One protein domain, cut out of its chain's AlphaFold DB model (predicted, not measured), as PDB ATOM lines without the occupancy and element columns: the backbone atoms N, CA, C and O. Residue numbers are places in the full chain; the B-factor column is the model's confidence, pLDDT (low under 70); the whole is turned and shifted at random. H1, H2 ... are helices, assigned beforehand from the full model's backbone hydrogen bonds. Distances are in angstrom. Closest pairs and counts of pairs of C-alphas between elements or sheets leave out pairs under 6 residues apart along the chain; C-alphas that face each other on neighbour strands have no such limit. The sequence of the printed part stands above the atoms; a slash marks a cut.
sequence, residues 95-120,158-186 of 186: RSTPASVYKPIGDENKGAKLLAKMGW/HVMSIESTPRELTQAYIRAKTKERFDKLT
ATOM      1  N   ARG A  95       6.295 -26.876  25.255       55.75
ATOM      2  CA  ARG A  95       5.843 -28.237  25.545       55.75
ATOM      3  C   ARG A  95       6.139 -28.452  27.019       55.75
ATOM      4  O   ARG A  95       7.252 -28.143  27.447       55.75
ATOM      5  N   SER A  96       5.170 -28.944  27.794       58.00
ATOM      6  CA  SER A  96       5.495 -29.459  29.125       58.00
ATOM      7  C   SER A  96       6.617 -30.476  28.953       58.00
ATOM      8  O   SER A  96       6.546 -31.303  28.040       58.00
ATOM      9  N   THR A  97       7.656 -30.395  29.777       59.97
ATOM     10  CA  THR A  97       8.742 -31.376  29.749       59.97
ATOM     11  C   THR A  97       8.124 -32.764  29.922       59.97
ATOM     12  O   THR A  97       7.456 -32.981  30.940       59.97
ATOM     13  N   PRO A  98       8.244 -33.669  28.933       66.56
ATOM     14  CA  PRO A  98       7.704 -35.010  29.078       66.56
ATOM     15  C   PRO A  98       8.396 -35.698  30.257       66.56
ATOM     16  O   PRO A  98       9.534 -35.364  30.599       66.56
ATOM     17  N   ALA A  99       7.703 -36.644  30.894       69.56
ATOM     18  CA  ALA A  99       8.359 -37.529  31.844       69.56
ATOM     19  C   ALA A  99       9.558 -38.198  31.152       69.56
ATOM     20  O   ALA A  99       9.490 -38.530  29.966       69.56
ATOM     21  N   SER A 100      10.658 -38.338  31.890       76.75
ATOM     22  CA  SER A 100      11.861 -38.999  31.390       76.75
ATOM     23  C   SER A 100      11.529 -40.437  30.993       76.75
ATOM     24  O   SER A 100      10.790 -41.128  31.693       76.75
ATOM     25  N   VAL A 101      12.057 -40.862  29.847       79.75
ATOM     26  CA  VAL A 101      11.932 -42.243  29.365       79.75
ATOM     27  C   VAL A 101      12.982 -43.124  30.037       79.75
ATOM     28  O   VAL A 101      12.726 -44.297  30.289       79.75
ATOM     29  N   TYR A 102      14.148 -42.559  30.358       80.69
ATOM     30  CA  TYR A 102      15.256 -43.303  30.955       80.69
ATOM     31  C   TYR A 102      15.165 -43.404  32.481       80.69
ATOM     32  O   TYR A 102      15.712 -44.337  33.067       80.69
ATOM     33  N   LYS A 103      14.481 -42.463  33.143       85.62
ATOM     34  CA  LYS A 103      14.298 -42.471  34.595       85.62
ATOM     35  C   LYS A 103      12.941 -43.084  34.961       85.62
ATOM     36  O   LYS A 103      11.913 -42.503  34.609       85.62
ATOM     37  N   PRO A 104      12.908 -44.198  35.717       84.81
ATOM     38  CA  PRO A 104      11.651 -44.784  36.163       84.81
ATOM     39  C   PRO A 104      10.897 -43.833  37.101       84.81
ATOM     40  O   PRO A 104      11.491 -43.049  37.847       84.81
ATOM     41  N   ILE A 105       9.567 -43.915  37.060       86.56
ATOM     42  CA  ILE A 105       8.682 -43.216  37.995       86.56
ATOM     43  C   ILE A 105       8.774 -43.907  39.361       86.56
ATOM     44  O   ILE A 105       8.781 -45.133  39.424       86.56
ATOM     45  N   GLY A 106       8.838 -43.128  40.444       87.62
ATOM     46  CA  GLY A 106       8.905 -43.665  41.801       87.62
ATOM     47  C   GLY A 106       7.569 -44.213  42.321       87.62
ATOM     48  O   GLY A 106       6.485 -43.868  41.832       87.62
ATOM     49  N   ASP A 107       7.647 -45.061  43.347       87.69
ATOM     50  CA  ASP A 107       6.499 -45.743  43.962       87.69
ATOM     51  C   ASP A 107       5.550 -44.793  44.704       87.69
ATOM     52  O   ASP A 107       4.415 -45.152  45.031       87.69
ATOM     53  N   GLU A 108       5.965 -43.555  44.974       91.75
ATOM     54  CA  GLU A 108       5.106 -42.509  45.519       91.75
ATOM     55  C   GLU A 108       3.981 -42.114  44.554       91.75
ATOM     56  O   GLU A 108       2.935 -41.619  44.994       91.75
ATOM     57  N   ASN A 109       4.169 -42.369  43.254       92.75
ATOM     58  CA  ASN A 109       3.220 -42.012  42.217       92.75
ATOM     59  C   ASN A 109       1.890 -42.764  42.387       92.75
ATOM     60  O   ASN A 109       1.831 -43.991  42.476       92.75
ATOM     61  N   LYS A 110       0.781 -42.015  42.379       95.25
ATOM     62  CA  LYS A 110      -0.572 -42.568  42.554       95.25
ATOM     63  C   LYS A 110      -0.916 -43.637  41.508       95.25
ATOM     64  O   LYS A 110      -1.575 -44.614  41.848       95.25
ATOM     65  N   GLY A 111      -0.462 -43.469  40.265       93.56
ATOM     66  CA  GLY A 111      -0.666 -44.436  39.186       93.56
ATOM     67  C   GLY A 111       0.091 -45.742  39.423       93.56
ATOM     68  O   GLY A 111      -0.503 -46.811  39.306       93.56
ATOM     69  N   ALA A 112       1.356 -45.663  39.849       93.00
ATOM     70  CA  ALA A 112       2.154 -46.840  40.201       93.00
ATOM     71  C   ALA A 112       1.502 -47.636  41.346       93.00
ATOM     72  O   ALA A 112       1.304 -48.845  41.229       93.00
ATOM     73  N   LYS A 113       1.043 -46.947  42.403       95.19
ATOM     74  CA  LYS A 113       0.312 -47.571  43.523       95.19
ATOM     75  C   LYS A 113      -0.985 -48.247  43.083       95.19
ATOM     76  O   LYS A 113      -1.331 -49.306  43.601       95.19
ATOM     77  N   LEU A 114      -1.724 -47.632  42.161       95.81
ATOM     78  CA  LEU A 114      -2.962 -48.206  41.644       95.81
ATOM     79  C   LEU A 114      -2.689 -49.480  40.837       95.81
ATOM     80  O   LEU A 114      -3.357 -50.484  41.057       95.81
ATOM     81  N   LEU A 115      -1.688 -49.459  39.954       94.31
ATOM     82  CA  LEU A 115      -1.286 -50.635  39.178       94.31
ATOM     83  C   LEU A 115      -0.819 -51.775  40.091       94.31
ATOM     84  O   LEU A 115      -1.260 -52.911  39.917       94.31
ATOM     85  N   ALA A 116      -0.025 -51.463  41.118       93.94
ATOM     86  CA  ALA A 116       0.397 -52.436  42.123       93.94
ATOM     87  C   ALA A 116      -0.794 -53.099  42.832       93.94
ATOM     88  O   ALA A 116      -0.837 -54.320  42.969       93.94
ATOM     89  N   LYS A 117      -1.817 -52.319  43.209       95.94
ATOM     90  CA  LYS A 117      -3.057 -52.854  43.803       95.94
ATOM     91  C   LYS A 117      -3.862 -53.745  42.854       95.94
ATOM     92  O   LYS A 117      -4.608 -54.595  43.324       95.94
ATOM     93  N   MET A 118      -3.701 -53.573  41.545       94.31
ATOM     94  CA  MET A 118      -4.304 -54.434  40.521       94.31
ATOM     95  C   MET A 118      -3.448 -55.675  40.207       94.31
ATOM     96  O   MET A 118      -3.770 -56.427  39.290       94.31
ATOM     97  N   GLY A 119      -2.363 -55.900  40.956       93.38
ATOM     98  CA  GLY A 119      -1.479 -57.058  40.806       93.38
ATOM     99  C   GLY A 119      -0.388 -56.892  39.747       93.38
ATOM    100  O   GLY A 119       0.267 -57.874  39.396       93.38
ATOM    101  N   TRP A 120      -0.182 -55.681  39.222       94.00
ATOM    102  CA  TRP A 120       0.942 -55.394  38.332       94.00
ATOM    103  C   TRP A 120       2.222 -55.154  39.137       94.00
ATOM    104  O   TRP A 120       2.222 -54.401  40.108       94.00
ATOM    105  N   HIS A 158      20.601 -35.177  12.795       63.78
ATOM    106  CA  HIS A 158      19.568 -34.166  13.063       63.78
ATOM    107  C   HIS A 158      18.411 -34.636  13.955       63.78
ATOM    108  O   HIS A 158      17.306 -34.076  13.940       63.78
ATOM    109  N   VAL A 159      18.674 -35.692  14.718       71.94
ATOM    110  CA  VAL A 159      17.726 -36.322  15.626       71.94
ATOM    111  C   VAL A 159      18.127 -35.985  17.059       71.94
ATOM    112  O   VAL A 159      19.262 -36.212  17.459       71.94
ATOM    113  N   MET A 160      17.202 -35.401  17.811       75.44
ATOM    114  CA  MET A 160      17.377 -34.956  19.189       75.44
ATOM    115  C   MET A 160      16.742 -35.954  20.157       75.44
ATOM    116  O   MET A 160      15.744 -36.605  19.831       75.44
ATOM    117  N   SER A 161      17.298 -36.025  21.368       77.88
ATOM    118  CA  SER A 161      16.699 -36.772  22.476       77.88
ATOM    119  C   SER A 161      15.374 -36.135  22.901       77.88
ATOM    120  O   SER A 161      15.246 -34.905  22.910       77.88
ATOM    121  N   ILE A 162      14.398 -36.957  23.293       76.19
ATOM    122  CA  ILE A 162      13.107 -36.496  23.827       76.19
ATOM    123  C   ILE A 162      13.236 -35.742  25.151       76.19
ATOM    124  O   ILE A 162      12.390 -34.910  25.469       76.19
ATOM    125  N   GLU A 163      14.316 -35.989  25.887       75.31
ATOM    126  CA  GLU A 163      14.584 -35.352  27.176       75.31
ATOM    127  C   GLU A 163      15.302 -34.003  27.045       75.31
ATOM    128  O   GLU A 163      15.531 -33.328  28.045       75.31
ATOM    129  N   SER A 164      15.645 -33.592  25.818       80.31
ATOM    130  CA  SER A 164      16.354 -32.333  25.578       80.31
ATOM    131  C   SER A 164      15.541 -31.150  26.101       80.31
ATOM    132  O   SER A 164      14.342 -31.018  25.816       80.31
ATOM    133  N   THR A 165      16.197 -30.238  26.819       82.50
ATOM    134  CA  THR A 165      15.510 -29.054  27.345       82.50
ATOM    135  C   THR A 165      15.002 -28.166  26.198       82.50
ATOM    136  O   THR A 165      15.598 -28.132  25.115       82.50
ATOM    137  N   PRO A 166      13.937 -27.361  26.395       81.19
ATOM    138  CA  PRO A 166      13.471 -26.425  25.365       81.19
ATOM    139  C   PRO A 166      14.578 -25.494  24.840       81.19
ATOM    140  O   PRO A 166      14.583 -25.116  23.664       81.19
ATOM    141  N   ARG A 167      15.547 -25.149  25.701       82.31
ATOM    142  CA  ARG A 167      16.724 -24.353  25.338       82.31
ATOM    143  C   ARG A 167      17.665 -25.121  24.413       82.31
ATOM    144  O   ARG A 167      18.049 -24.579  23.381       82.31
ATOM    145  N   GLU A 168      17.994 -26.367  24.739       84.56
ATOM    146  CA  GLU A 168      18.835 -27.230  23.898       84.56
ATOM    147  C   GLU A 168      18.215 -27.482  22.529       84.56
ATOM    148  O   GLU A 168      18.899 -27.351  21.518       84.56
ATOM    149  N   LEU A 169      16.911 -27.756  22.481       82.00
ATOM    150  CA  LEU A 169      16.185 -27.936  21.224       82.00
ATOM    151  C   LEU A 169      16.244 -26.674  20.352       82.00
ATOM    152  O   LEU A 169      16.483 -26.753  19.147       82.00
ATOM    153  N   THR A 170      16.083 -25.499  20.966       83.19
ATOM    154  CA  THR A 170      16.217 -24.210  20.269       83.19
ATOM    155  C   THR A 170      17.641 -24.010  19.748       83.19
ATOM    156  O   THR A 170      17.838 -23.631  18.594       83.19
ATOM    157  N   GLN A 171      18.646 -24.294  20.576       86.12
ATOM    158  CA  GLN A 171      20.052 -24.165  20.202       86.12
ATOM    159  C   GLN A 171      20.432 -25.123  19.067       86.12
ATOM    160  O   GLN A 171      21.156 -24.729  18.151       86.12
ATOM    161  N   ALA A 172      19.938 -26.359  19.111       84.19
ATOM    162  CA  ALA A 172      20.130 -27.348  18.063       84.19
ATOM    163  C   ALA A 172      19.508 -26.883  16.744       84.19
ATOM    164  O   ALA A 172      20.183 -26.908  15.718       84.19
ATOM    165  N   TYR A 173      18.279 -26.358  16.777       84.44
ATOM    166  CA  TYR A 173      17.633 -25.770  15.601       84.44
ATOM    167  C   TYR A 173      18.429 -24.597  15.008       84.44
ATOM    168  O   TYR A 173      18.550 -24.472  13.789       84.44
ATOM    169  N   ILE A 174      18.994 -23.726  15.848       86.25
ATOM    170  CA  ILE A 174      19.828 -22.620  15.362       86.25
ATOM    171  C   ILE A 174      21.082 -23.176  14.681       86.25
ATOM    172  O   ILE A 174      21.354 -22.809  13.541       86.25
ATOM    173  N   ARG A 175      21.799 -24.096  15.341       84.81
ATOM    174  CA  ARG A 175      23.035 -24.713  14.822       84.81
ATOM    175  C   ARG A 175      22.816 -25.430  13.493       84.81
ATOM    176  O   ARG A 175      23.623 -25.312  12.575       84.81
ATOM    177  N   ALA A 176      21.703 -26.139  13.392       83.38
ATOM    178  CA  ALA A 176      21.244 -26.776  12.174       83.38
ATOM    179  C   ALA A 176      21.149 -25.801  11.007       83.38
ATOM    180  O   ALA A 176      21.794 -25.963   9.975       83.38
ATOM    181  N   LYS A 177      20.376 -24.736  11.217       84.69
ATOM    182  CA  LYS A 177      20.079 -23.739  10.197       84.69
ATOM    183  C   LYS A 177      21.311 -22.929   9.822       84.69
ATOM    184  O   LYS A 177      21.457 -22.537   8.669       84.69
ATOM    185  N   THR A 178      22.199 -22.657  10.779       86.25
ATOM    186  CA  THR A 178      23.479 -22.000  10.495       86.25
ATOM    187  C   THR A 178      24.376 -22.889   9.647       86.25
ATOM    188  O   THR A 178      24.972 -22.385   8.702       86.25
ATOM    189  N   LYS A 179      24.421 -24.198   9.926       85.00
ATOM    190  CA  LYS A 179      25.196 -25.149   9.127       85.00
ATOM    191  C   LYS A 179      24.652 -25.259   7.702       85.00
ATOM    192  O   LYS A 179      25.407 -25.079   6.763       85.00
ATOM    193  N   GLU A 180      23.340 -25.436   7.541       83.81
ATOM    194  CA  GLU A 180      22.699 -25.458   6.215       83.81
ATOM    195  C   GLU A 180      22.998 -24.199   5.390       83.81
ATOM    196  O   GLU A 180      23.102 -24.262   4.170       83.81
ATOM    197  N   ARG A 181      23.088 -23.029   6.037       85.19
ATOM    198  CA  ARG A 181      23.442 -21.772   5.363       85.19
ATOM    199  C   ARG A 181      24.909 -21.727   4.960       85.19
ATOM    200  O   ARG A 181      25.198 -21.192   3.899       85.19
ATOM    201  N   PHE A 182      25.797 -22.245   5.802       92.00
ATOM    202  CA  PHE A 182      27.225 -22.319   5.513       92.00
ATOM    203  C   PHE A 182      27.500 -23.258   4.337       92.00
ATOM    204  O   PHE A 182      28.113 -22.831   3.367       92.00
ATOM    205  N   ASP A 183      26.937 -24.467   4.371       87.00
ATOM    206  CA  ASP A 183      27.126 -25.491   3.334       87.00
ATOM    207  C   ASP A 183      26.607 -25.044   1.948       87.00
ATOM    208  O   ASP A 183      26.978 -25.623   0.940       87.00
ATOM    209  N   LYS A 184      25.737 -24.024   1.876       84.00
ATOM    210  CA  LYS A 184      25.254 -23.431   0.610       84.00
ATOM    211  C   LYS A 184      26.197 -22.390   0.005       84.00
ATOM    212  O   LYS A 184      25.978 -21.987  -1.133       84.00
ATOM    213  N   LEU A 185      27.132 -21.864   0.793       84.19
ATOM    214  CA  LEU A 185      28.079 -20.833   0.359       84.19
ATOM    215  C   LEU A 185      29.394 -21.430  -0.158       84.19
ATOM    216  O   LEU A 185      30.117 -20.739  -0.870       84.19
ATOM    217  N   THR A 186      29.698 -22.668   0.227       68.31
ATOM    218  CA  THR A 186      30.799 -23.500  -0.283       68.31
ATOM    219  C   THR A 186      30.332 -24.375  -1.428       68.31
ATOM    220  O   THR A 186      31.075 -24.468  -2.425       68.31
TER     221      THR A 186
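This is residues 95 to 120 and 158 to 186 of the 186 residues of a protein of Schistosoma japonicum (UniProt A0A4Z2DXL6). This is a long, thin rod in which two separate helices lie far apart along the length: short H1 near one end, and the longer H2 running out toward the other. Loop residues 95 to 109 run from the rod's middle to H1, while residues 158 to 165 turn back into H2, whose far part sticks out with residues 177 to 186. The printed part has 55 residues with two named helices, H1 then H2, and no named strand; the class is all helix, though under half of the residues, 26 of 55, are in named elements. The whole is extended, with a radius of gyration of the C-alphas of 19.3 A and spans of 63 by 17 by 14 A.

Go along from Arg 95 and you come first to H1, residues 110 to 117, and past the cut to H2, residues 166 to 183. The two are apart, with no C-alpha of the one within 8 A of the other. In both H1 and H2 every O i to N i+4 pair is within hydrogen-bond range. Residues 177 to 186, of which 177 to 183 belong to H2, stand free.

Find C-alpha 110 at (-0.572, -42.568, 42.554); from there H1 runs 10.7 A to C-alpha 117. Then find C-alpha 166 at (13.471, -26.425, 25.365); H2 runs 25.9 A to C-alpha 183 at (27.126, -25.491, 3.334).

The two C-alphas farthest apart, those of Lys 117 and Thr 186, are 62.9 A apart. Residues 121 to 157 are not printed, and C-alphas 120 and 158 are 37.9 A apart across that cut, which falls in the link from H1 to H2. The model's pLDDT is under 70 at residues 95 to 99, 158 and 186.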